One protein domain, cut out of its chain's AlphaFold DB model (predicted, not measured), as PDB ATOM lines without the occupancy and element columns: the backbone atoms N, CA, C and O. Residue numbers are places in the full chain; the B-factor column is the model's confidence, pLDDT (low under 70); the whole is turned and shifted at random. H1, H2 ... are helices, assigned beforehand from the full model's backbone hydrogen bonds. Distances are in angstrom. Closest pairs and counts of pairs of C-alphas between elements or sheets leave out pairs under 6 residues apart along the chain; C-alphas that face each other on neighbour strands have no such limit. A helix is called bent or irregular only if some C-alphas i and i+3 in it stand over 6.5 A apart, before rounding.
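AT A GLANCE: This is residues 10 to 65 of the 72 residues of an uncharacterized protein of Cryptosporangium aurantiacum (UniProt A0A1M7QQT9). Two helices, H2 and H1, cross as an X at one end of the model, and a long looping stretch, residues 22 to 49, joins them and makes the other end. Within that stretch, residues 24 to 25 pair briefly with residues 34 to 35, antiparallel. The printed part has 56 residues with two named helices, H1 then H2 along the chain, and no named strand; the class is all helix, although under half of the residues, 26 of 56, are in named elements. The whole is only just compact, close to loose, with a radius of gyration of the C-alphas of 12.2 A, and only just elongated, spanning 39 by 23 by 13 A.

HOW THE PARTS SIT: Begin with the longest helix by residues, H2, residues 50 to 63, and then take H1, residues 10 to 21. They touch, with 19 pairs of C-alphas within 8 A. Look for the closest pair at the C-alphas of Ala 15 and Ser 55, 4.3 A apart. The helices run opposite ways at a steep tilt of 52 degrees, centre to centre 8.8 A. In both H1 and H2 every O i to N i+4 pair is within hydrogen-bond range.

IN THESE COORDINATES: Find C-alpha 50 at (91.428, 268.872, -0.471); from there H2 runs 19.7 A to C-alpha 63 at (80.940, 267.787, 16.219). H1 begins at C-alpha 10, at (75.850, 275.913, 4.949), and runs 16.7 A to C-alpha 21. Neither helix is bent.

THE WHOLE: The two C-alphas farthest apart are those of Ile 42 and Gly 65, at 40.7 A. The printed part has no cut. The link from H1 to H2, 28 residues, is long. In the B-factor column you will find the low confidence, pLDDT under 70, at residues 23 to 48; the mean of the printed part is 73.7.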
ATOM      1  N   GLU A  10      75.767 276.232   6.381       93.31
ATOM      2  CA  GLU A  10      75.850 275.913   4.949       93.31
ATOM      3  C   GLU A  10      77.109 275.091   4.612       93.31
ATOM      4  O   GLU A  10      77.059 274.175   3.782       93.31
ATOM      5  N   ASP A  11      78.229 275.353   5.298       93.44
ATOM      6  CA  ASP A  11      79.446 274.553   5.141       93.44
ATOM      7  C   ASP A  11      79.248 273.121   5.599       93.44
ATOM      8  O   ASP A  11      79.751 272.205   4.955       93.44
ATOM      9  N   VAL A  12      78.502 272.908   6.683       94.12
ATOM     10  CA  VAL A  12      78.178 271.566   7.176       94.12
ATOM     11  C   VAL A  12      77.383 270.794   6.129       94.12
ATOM     12  O   VAL A  12      77.724 269.653   5.807       94.12
ATOM     13  N   VAL A  13      76.336 271.412   5.573       94.25
ATOM     14  CA  VAL A  13      75.505 270.800   4.526       94.25
ATOM     15  C   VAL A  13      76.365 270.436   3.316       94.25
ATOM     16  O   VAL A  13      76.333 269.299   2.839       94.25
ATOM     17  N   SER A  14      77.202 271.373   2.875       91.94
ATOM     18  CA  SER A  14      78.119 271.179   1.753       91.94
ATOM     19  C   SER A  14      79.162 270.092   2.041       91.94
ATOM     20  O   SER A  14      79.442 269.256   1.184       91.94
ATOM     21  N   ALA A  15      79.702 270.037   3.260       91.12
ATOM     22  CA  ALA A  15      80.673 269.036   3.685       91.12
ATOM     23  C   ALA A  15      80.083 267.620   3.672       91.12
ATOM     24  O   ALA A  15      80.761 266.691   3.222       91.12
ATOM     25  N   ARG A  16      78.826 267.447   4.107       91.56
ATOM     26  CA  ARG A  16      78.111 266.160   4.024       91.56
ATOM     27  C   ARG A  16      77.946 265.715   2.570       91.56
ATOM     28  O   ARG A  16      78.329 264.594   2.246       91.56
ATOM     29  N   ALA A  17      77.495 266.610   1.691       88.75
ATOM     30  CA  ALA A  17      77.334 266.319   0.265       88.75
ATOM     31  C   ALA A  17      78.667 265.960  -0.420       88.75
ATOM     32  O   ALA A  17      78.750 264.983  -1.164       88.75
ATOM     33  N   VAL A  18      79.745 266.696  -0.124       84.50
ATOM     34  CA  VAL A  18      81.093 266.388  -0.635       84.50
ATOM     35  C   VAL A  18      81.519 264.974  -0.248       84.50
ATOM     36  O   VAL A  18      82.076 264.258  -1.075       84.50
ATOM     37  N   ARG A  19      81.236 264.543   0.986       80.69
ATOM     38  CA  ARG A  19      81.617 263.216   1.484       80.69
ATOM     39  C   ARG A  19      80.901 262.079   0.754       80.69
ATOM     40  O   ARG A  19      81.487 261.014   0.586       80.69
ATOM     41  N   GLU A  20      79.667 262.301   0.313       79.00
ATOM     42  CA  GLU A  20      78.913 261.332  -0.492       79.00
ATOM     43  C   GLU A  20      79.450 261.237  -1.925       79.00
ATOM     44  O   GLU A  20      79.523 260.151  -2.496       79.00
ATOM     45  N   LEU A  21      79.865 262.369  -2.500       75.25
ATOM     46  CA  LEU A  21      80.358 262.451  -3.878       75.25
ATOM     47  C   LEU A  21      81.822 262.017  -4.026       75.25
ATOM     48  O   LEU A  21      82.255 261.615  -5.107       75.25
ATOM     49  N   HIS A  22      82.595 262.110  -2.948       72.44
ATOM     50  CA  HIS A  22      84.013 261.796  -2.936       72.44
ATOM     51  C   HIS A  22      84.258 260.531  -2.117       72.44
ATOM     52  O   HIS A  22      84.447 260.580  -0.906       72.44
ATOM     53  N   MET A  23      84.321 259.385  -2.792       65.69
ATOM     54  CA  MET A  23      84.750 258.135  -2.164       65.69
ATOM     55  C   MET A  23      86.282 258.074  -2.164       65.69
ATOM     56  O   MET A  23      86.884 257.949  -3.237       65.69
ATOM     57  N   PRO A  24      86.957 258.187  -1.006       61.25
ATOM     58  CA  PRO A  24      88.392 257.994  -0.976       61.25
ATOM     59  C   PRO A  24      88.717 256.533  -1.315       61.25
ATOM     60  O   PRO A  24      88.175 255.616  -0.700       61.25
ATOM     61  N   SER A  25      89.603 256.306  -2.287       62.41
ATOM     62  CA  SER A  25      90.205 254.984  -2.484       62.41
ATOM     63  C   SER A  25      91.163 254.674  -1.331       62.41
ATOM     64  O   SER A  25      91.498 255.565  -0.543       62.41
ATOM     65  N   GLU A  26      91.661 253.434  -1.276       59.66
ATOM     66  CA  GLU A  26      92.717 253.039  -0.339       59.66
ATOM     67  C   GLU A  26      93.833 254.092  -0.262       59.66
ATOM     68  O   GLU A  26      94.227 254.705  -1.267       59.66
ATOM     69  N   SER A  27      94.301 254.320   0.965       57.56
ATOM     70  CA  SER A  27      95.405 255.224   1.258       57.56
ATOM     71  C   SER A  27      96.637 254.834   0.442       57.56
ATOM     72  O   SER A  27      96.932 253.651   0.286       57.56
ATOM     73  N   ASP A  28      97.391 255.808  -0.072       59.69
ATOM     74  CA  ASP A  28      98.700 255.471  -0.638       59.69
ATOM     75  C   ASP A  28      99.685 254.954   0.411       59.69
ATOM     76  O   ASP A  28      99.419 254.955   1.611       59.69
ATOM     77  N   ALA A  29     100.875 254.567  -0.051       55.25
ATOM     78  CA  ALA A  29     101.992 254.164   0.796       55.25
ATOM     79  C   ALA A  29     102.397 255.211   1.861       55.25
ATOM     80  O   ALA A  29     103.181 254.892   2.748       55.25
ATOM     81  N   LEU A  30     101.881 256.447   1.786       59.34
ATOM     82  CA  LEU A  30     102.101 257.528   2.751       59.34
ATOM     83  C   LEU A  30     100.863 257.807   3.625       59.34
ATOM     84  O   LEU A  30     100.836 258.802   4.347       59.34
ATOM     85  N   GLY A  31      99.831 256.961   3.568       59.53
ATOM     86  CA  GLY A  31      98.618 257.102   4.374       59.53
ATOM     87  C   GLY A  31      97.644 258.176   3.878       59.53
ATOM     88  O   GLY A  31      96.691 258.502   4.587       59.53
ATOM     89  N   ARG A  32      97.848 258.749   2.684       59.31
ATOM     90  CA  ARG A  32      97.000 259.832   2.162       59.31
ATOM     91  C   ARG A  32      95.775 259.259   1.460       59.31
ATOM     92  O   ARG A  32      95.906 258.460   0.531       59.31
ATOM     93  N   ARG A  33      94.587 259.715   1.870       59.75
ATOM     94  CA  ARG A  33      93.312 259.396   1.212       59.75
ATOM     95  C   ARG A  33      93.257 260.077  -0.157       59.75
ATOM     96  O   ARG A  33      93.390 261.298  -0.255       59.75
ATOM     97  N   LYS A  34      93.071 259.286  -1.214       60.66
ATOM     98  CA  LYS A  34      92.976 259.765  -2.601       60.66
ATOM     99  C   LYS A  34      91.528 259.816  -3.039       60.66
ATOM    100  O   LYS A  34      90.800 258.862  -2.806       60.66
ATOM    101  N   CYS A  35      91.133 260.867  -3.746       60.97
ATOM    102  CA  CYS A  35      89.838 260.870  -4.416       60.97
ATOM    103  C   CYS A  35      89.948 260.218  -5.793       60.97
ATOM    104  O   CYS A  35      90.564 260.760  -6.714       60.97
ATOM    105  N   VAL A  36      89.273 259.084  -5.954       55.38
ATOM    106  CA  VAL A  36      88.887 258.554  -7.263       55.38
ATOM    107  C   VAL A  36      87.665 259.340  -7.736       55.38
ATOM    108  O   VAL A  36      86.533 258.886  -7.647       55.38
ATOM    109  N   SER A  37      87.875 260.580  -8.186       54.94
ATOM    110  CA  SER A  37      86.835 261.272  -8.958       54.94
ATOM    111  C   SER A  37      86.495 260.429 -10.190       54.94
ATOM    112  O   SER A  37      87.404 259.901 -10.837       54.94
ATOM    113  N   ALA A  38      85.209 260.349 -10.546       50.91
ATOM    114  CA  ALA A  38      84.724 259.657 -11.744       50.91
ATOM    115  C   ALA A  38      85.383 260.152 -13.055       50.91
ATOM    116  O   ALA A  38      85.318 259.469 -14.074       50.91
ATOM    117  N   LEU A  39      86.051 261.313 -13.037       51.19
ATOM    118  CA  LEU A  39      86.797 261.869 -14.172       51.19
ATOM    119  C   LEU A  39      88.235 261.331 -14.307       51.19
ATOM    120  O   LEU A  39      88.868 261.542 -15.339       51.19
ATOM    121  N   HIS A  40      88.772 260.619 -13.311       52.22
ATOM    122  CA  HIS A  40      90.133 260.072 -13.356       52.22
ATOM    123  C   HIS A  40      90.146 258.616 -13.842       52.22
ATOM    124  O   HIS A  40      90.569 257.709 -13.131       52.22
ATOM    125  N   LEU A  41      89.695 258.398 -15.079       48.25
ATOM    126  CA  LEU A  41      89.502 257.070 -15.679       48.25
ATOM    127  C   LEU A  41      90.784 256.238 -15.901       48.25
ATOM    128  O   LEU A  41      90.664 255.076 -16.274       48.25
ATOM    129  N   ILE A  42      91.999 256.780 -15.717       53.12
ATOM    130  CA  ILE A  42      93.236 256.067 -16.112       53.12
ATOM    131  C   ILE A  42      94.316 256.028 -15.023       53.12
ATOM    132  O   ILE A  42      94.955 254.997 -14.854       53.12
ATOM    133  N   THR A  43      94.514 257.075 -14.222       54.22
ATOM    134  CA  THR A  43      95.328 257.023 -12.991       54.22
ATOM    135  C   THR A  43      95.021 258.292 -12.197       54.22
ATOM    136  O   THR A  43      95.422 259.369 -12.640       54.22
ATOM    137  N   PRO A  44      94.284 258.244 -11.075       54.00
ATOM    138  CA  PRO A  44      94.059 259.449 -10.291       54.00
ATOM    139  C   PRO A  44      95.413 259.974  -9.792       54.00
ATOM    140  O   PRO A  44      96.186 259.196  -9.214       54.00
ATOM    141  N   PRO A  45      95.740 261.263 -10.010       53.53
ATOM    142  CA  PRO A  45      96.918 261.852  -9.393       53.53
ATOM    143  C   PRO A  45      96.845 261.623  -7.880       53.53
ATOM    144  O   PRO A  45      95.782 261.716  -7.269       53.53
ATOM    145  N   SER A  46      97.979 261.284  -7.267       55.38
ATOM    146  CA  SER A  46      98.083 260.891  -5.854       55.38
ATOM    147  C   SER A  46      97.904 262.044  -4.864       55.38
ATOM    148  O   SER A  46      98.382 261.980  -3.731       55.38
ATOM    149  N   TRP A  47      97.256 263.122  -5.292       55.38
ATOM    150  CA  TRP A  47      97.103 264.314  -4.488       55.38
ATOM    151  C   TRP A  47      96.056 264.096  -3.395       55.38
ATOM    152  O   TRP A  47      95.037 263.436  -3.636       55.38
ATOM    153  N   PRO A  48      96.312 264.621  -2.184       63.16
ATOM    154  CA  PRO A  48      95.317 264.621  -1.130       63.16
ATOM    155  C   PRO A  48      94.061 265.327  -1.638       63.16
ATOM    156  O   PRO A  48      94.116 266.357  -2.310       63.16
ATOM    157  N   CYS A  49      92.911 264.730  -1.357       76.31
ATOM    158  CA  CYS A  49      91.650 265.289  -1.797       76.31
ATOM    159  C   CYS A  49      91.264 266.456  -0.893       76.31
ATOM    160  O   CYS A  49      90.629 266.257   0.138       76.31
ATOM    161  N   GLU A  50      91.651 267.670  -1.281       78.56
ATOM    162  CA  GLU A  50      91.428 268.872  -0.471       78.56
ATOM    163  C   GLU A  50      89.955 269.078  -0.100       78.56
ATOM    164  O   GLU A  50      89.661 269.523   1.003       78.56
ATOM    165  N   GLN A  51      89.018 268.659  -0.958       81.94
ATOM    166  CA  GLN A  51      87.585 268.703  -0.650       81.94
ATOM    167  C   GLN A  51      87.195 267.744   0.487       81.94
ATOM    168  O   GLN A  51      86.413 268.116   1.357       81.94
ATOM    169  N   ILE A  52      87.775 266.539   0.536       83.62
ATOM    170  CA  ILE A  52      87.565 265.601   1.650       83.62
ATOM    171  C   ILE A  52      88.260 266.087   2.918       83.62
ATOM    172  O   ILE A  52      87.666 266.018   3.989       83.62
ATOM    173  N   ASN A  53      89.481 266.614   2.811       83.38
ATOM    174  CA  ASN A  53      90.190 267.175   3.962       83.38
ATOM    175  C   ASN A  53      89.411 268.344   4.576       83.38
ATOM    176  O   ASN A  53      89.267 268.425   5.795       83.38
ATOM    177  N   TRP A  54      88.887 269.227   3.726       88.50
ATOM    178  CA  TRP A  54      88.013 270.317   4.135       88.50
ATOM    179  C   TRP A  54      86.719 269.787   4.763       88.50
ATOM    180  O   TRP A  54      86.392 270.191   5.875       88.50
ATOM    181  N   SER A  55      86.033 268.838   4.115       90.25
ATOM    182  CA  SER A  55      84.801 268.230   4.637       90.25
ATOM    183  C   SER A  55      85.016 267.613   6.025       90.25
ATOM    184  O   SER A  55      84.253 267.889   6.948       90.25
ATOM    185  N   ASP A  56      86.098 266.855   6.223       89.62
ATOM    186  CA  ASP A  56      86.448 266.286   7.527       89.62
ATOM    187  C   ASP A  56      86.712 267.365   8.581       89.62
ATOM    188  O   ASP A  56      86.283 267.225   9.727       89.62
ATOM    189  N   ALA A  57      87.399 268.449   8.211       90.75
ATOM    190  CA  ALA A  57      87.665 269.553   9.126       90.75
ATOM    191  C   ALA A  57      86.373 270.264   9.559       90.75
ATOM    192  O   ALA A  57      86.211 270.541  10.750       90.75
ATOM    193  N   VAL A  58      85.446 270.504   8.624       92.62
ATOM    194  CA  VAL A  58      84.137 271.120   8.899       92.62
ATOM    195  C   VAL A  58      83.292 270.228   9.802       92.62
ATOM    196  O   VAL A  58      82.813 270.687  10.834       92.62
ATOM    197  N   LEU A  59      83.158 268.942   9.476       93.50
ATOM    198  CA  LEU A  59      82.351 268.005  10.268       93.50
ATOM    199  C   LEU A  59      82.939 267.777  11.666       93.50
ATOM    200  O   LEU A  59      82.201 267.616  12.636       93.50
ATOM    201  N   ALA A  60      84.266 267.804  11.801       94.62
ATOM    202  CA  ALA A  60      84.903 267.747  13.109       94.62
ATOM    203  C   ALA A  60      84.654 269.026  13.927       94.62
ATOM    204  O   ALA A  60      84.497 268.933  15.141       94.62
ATOM    205  N   ALA A  61      84.633 270.204  13.293       93.19
ATOM    206  CA  ALA A  61      84.283 271.463  13.954       93.19
ATOM    207  C   ALA A  61      82.805 271.489  14.380       93.19
ATOM    208  O   ALA A  61      82.509 271.866  15.514       93.19
ATOM    209  N   GLU A  62      81.897 270.994  13.531       95.19
ATOM    210  CA  GLU A  62      80.482 270.801  13.875       95.19
ATOM    211  C   GLU A  62      80.339 269.899  15.108       95.19
ATOM    212  O   GLU A  62      79.694 270.274  16.083       95.19
ATOM    213  N   ALA A  63      81.001 268.737  15.110       95.00
ATOM    214  CA  ALA A  63      80.940 267.787  16.219       95.00
ATOM    215  C   ALA A  63      81.491 268.355  17.543       95.00
ATOM    216  O   ALA A  63      81.106 267.891  18.615       95.00
ATOM    217  N   ARG A  64      82.386 269.352  17.478       95.75
ATOM    218  CA  ARG A  64      82.895 270.089  18.647       95.75
ATOM    219  C   ARG A  64      82.005 271.267  19.065       95.75
ATOM    220  O   ARG A  64      82.288 271.878  20.091       95.75
ATOM    221  N   GLY A  65      80.949 271.583  18.313       93.38
ATOM    222  CA  GLY A  65      80.075 272.732  18.571       93.38
ATOM    223  C   GLY A  65      80.726 274.082  18.258       93.38
ATOM    224  O   GLY A  65      80.335 275.094  18.827       93.38
TER     225      GLY A  65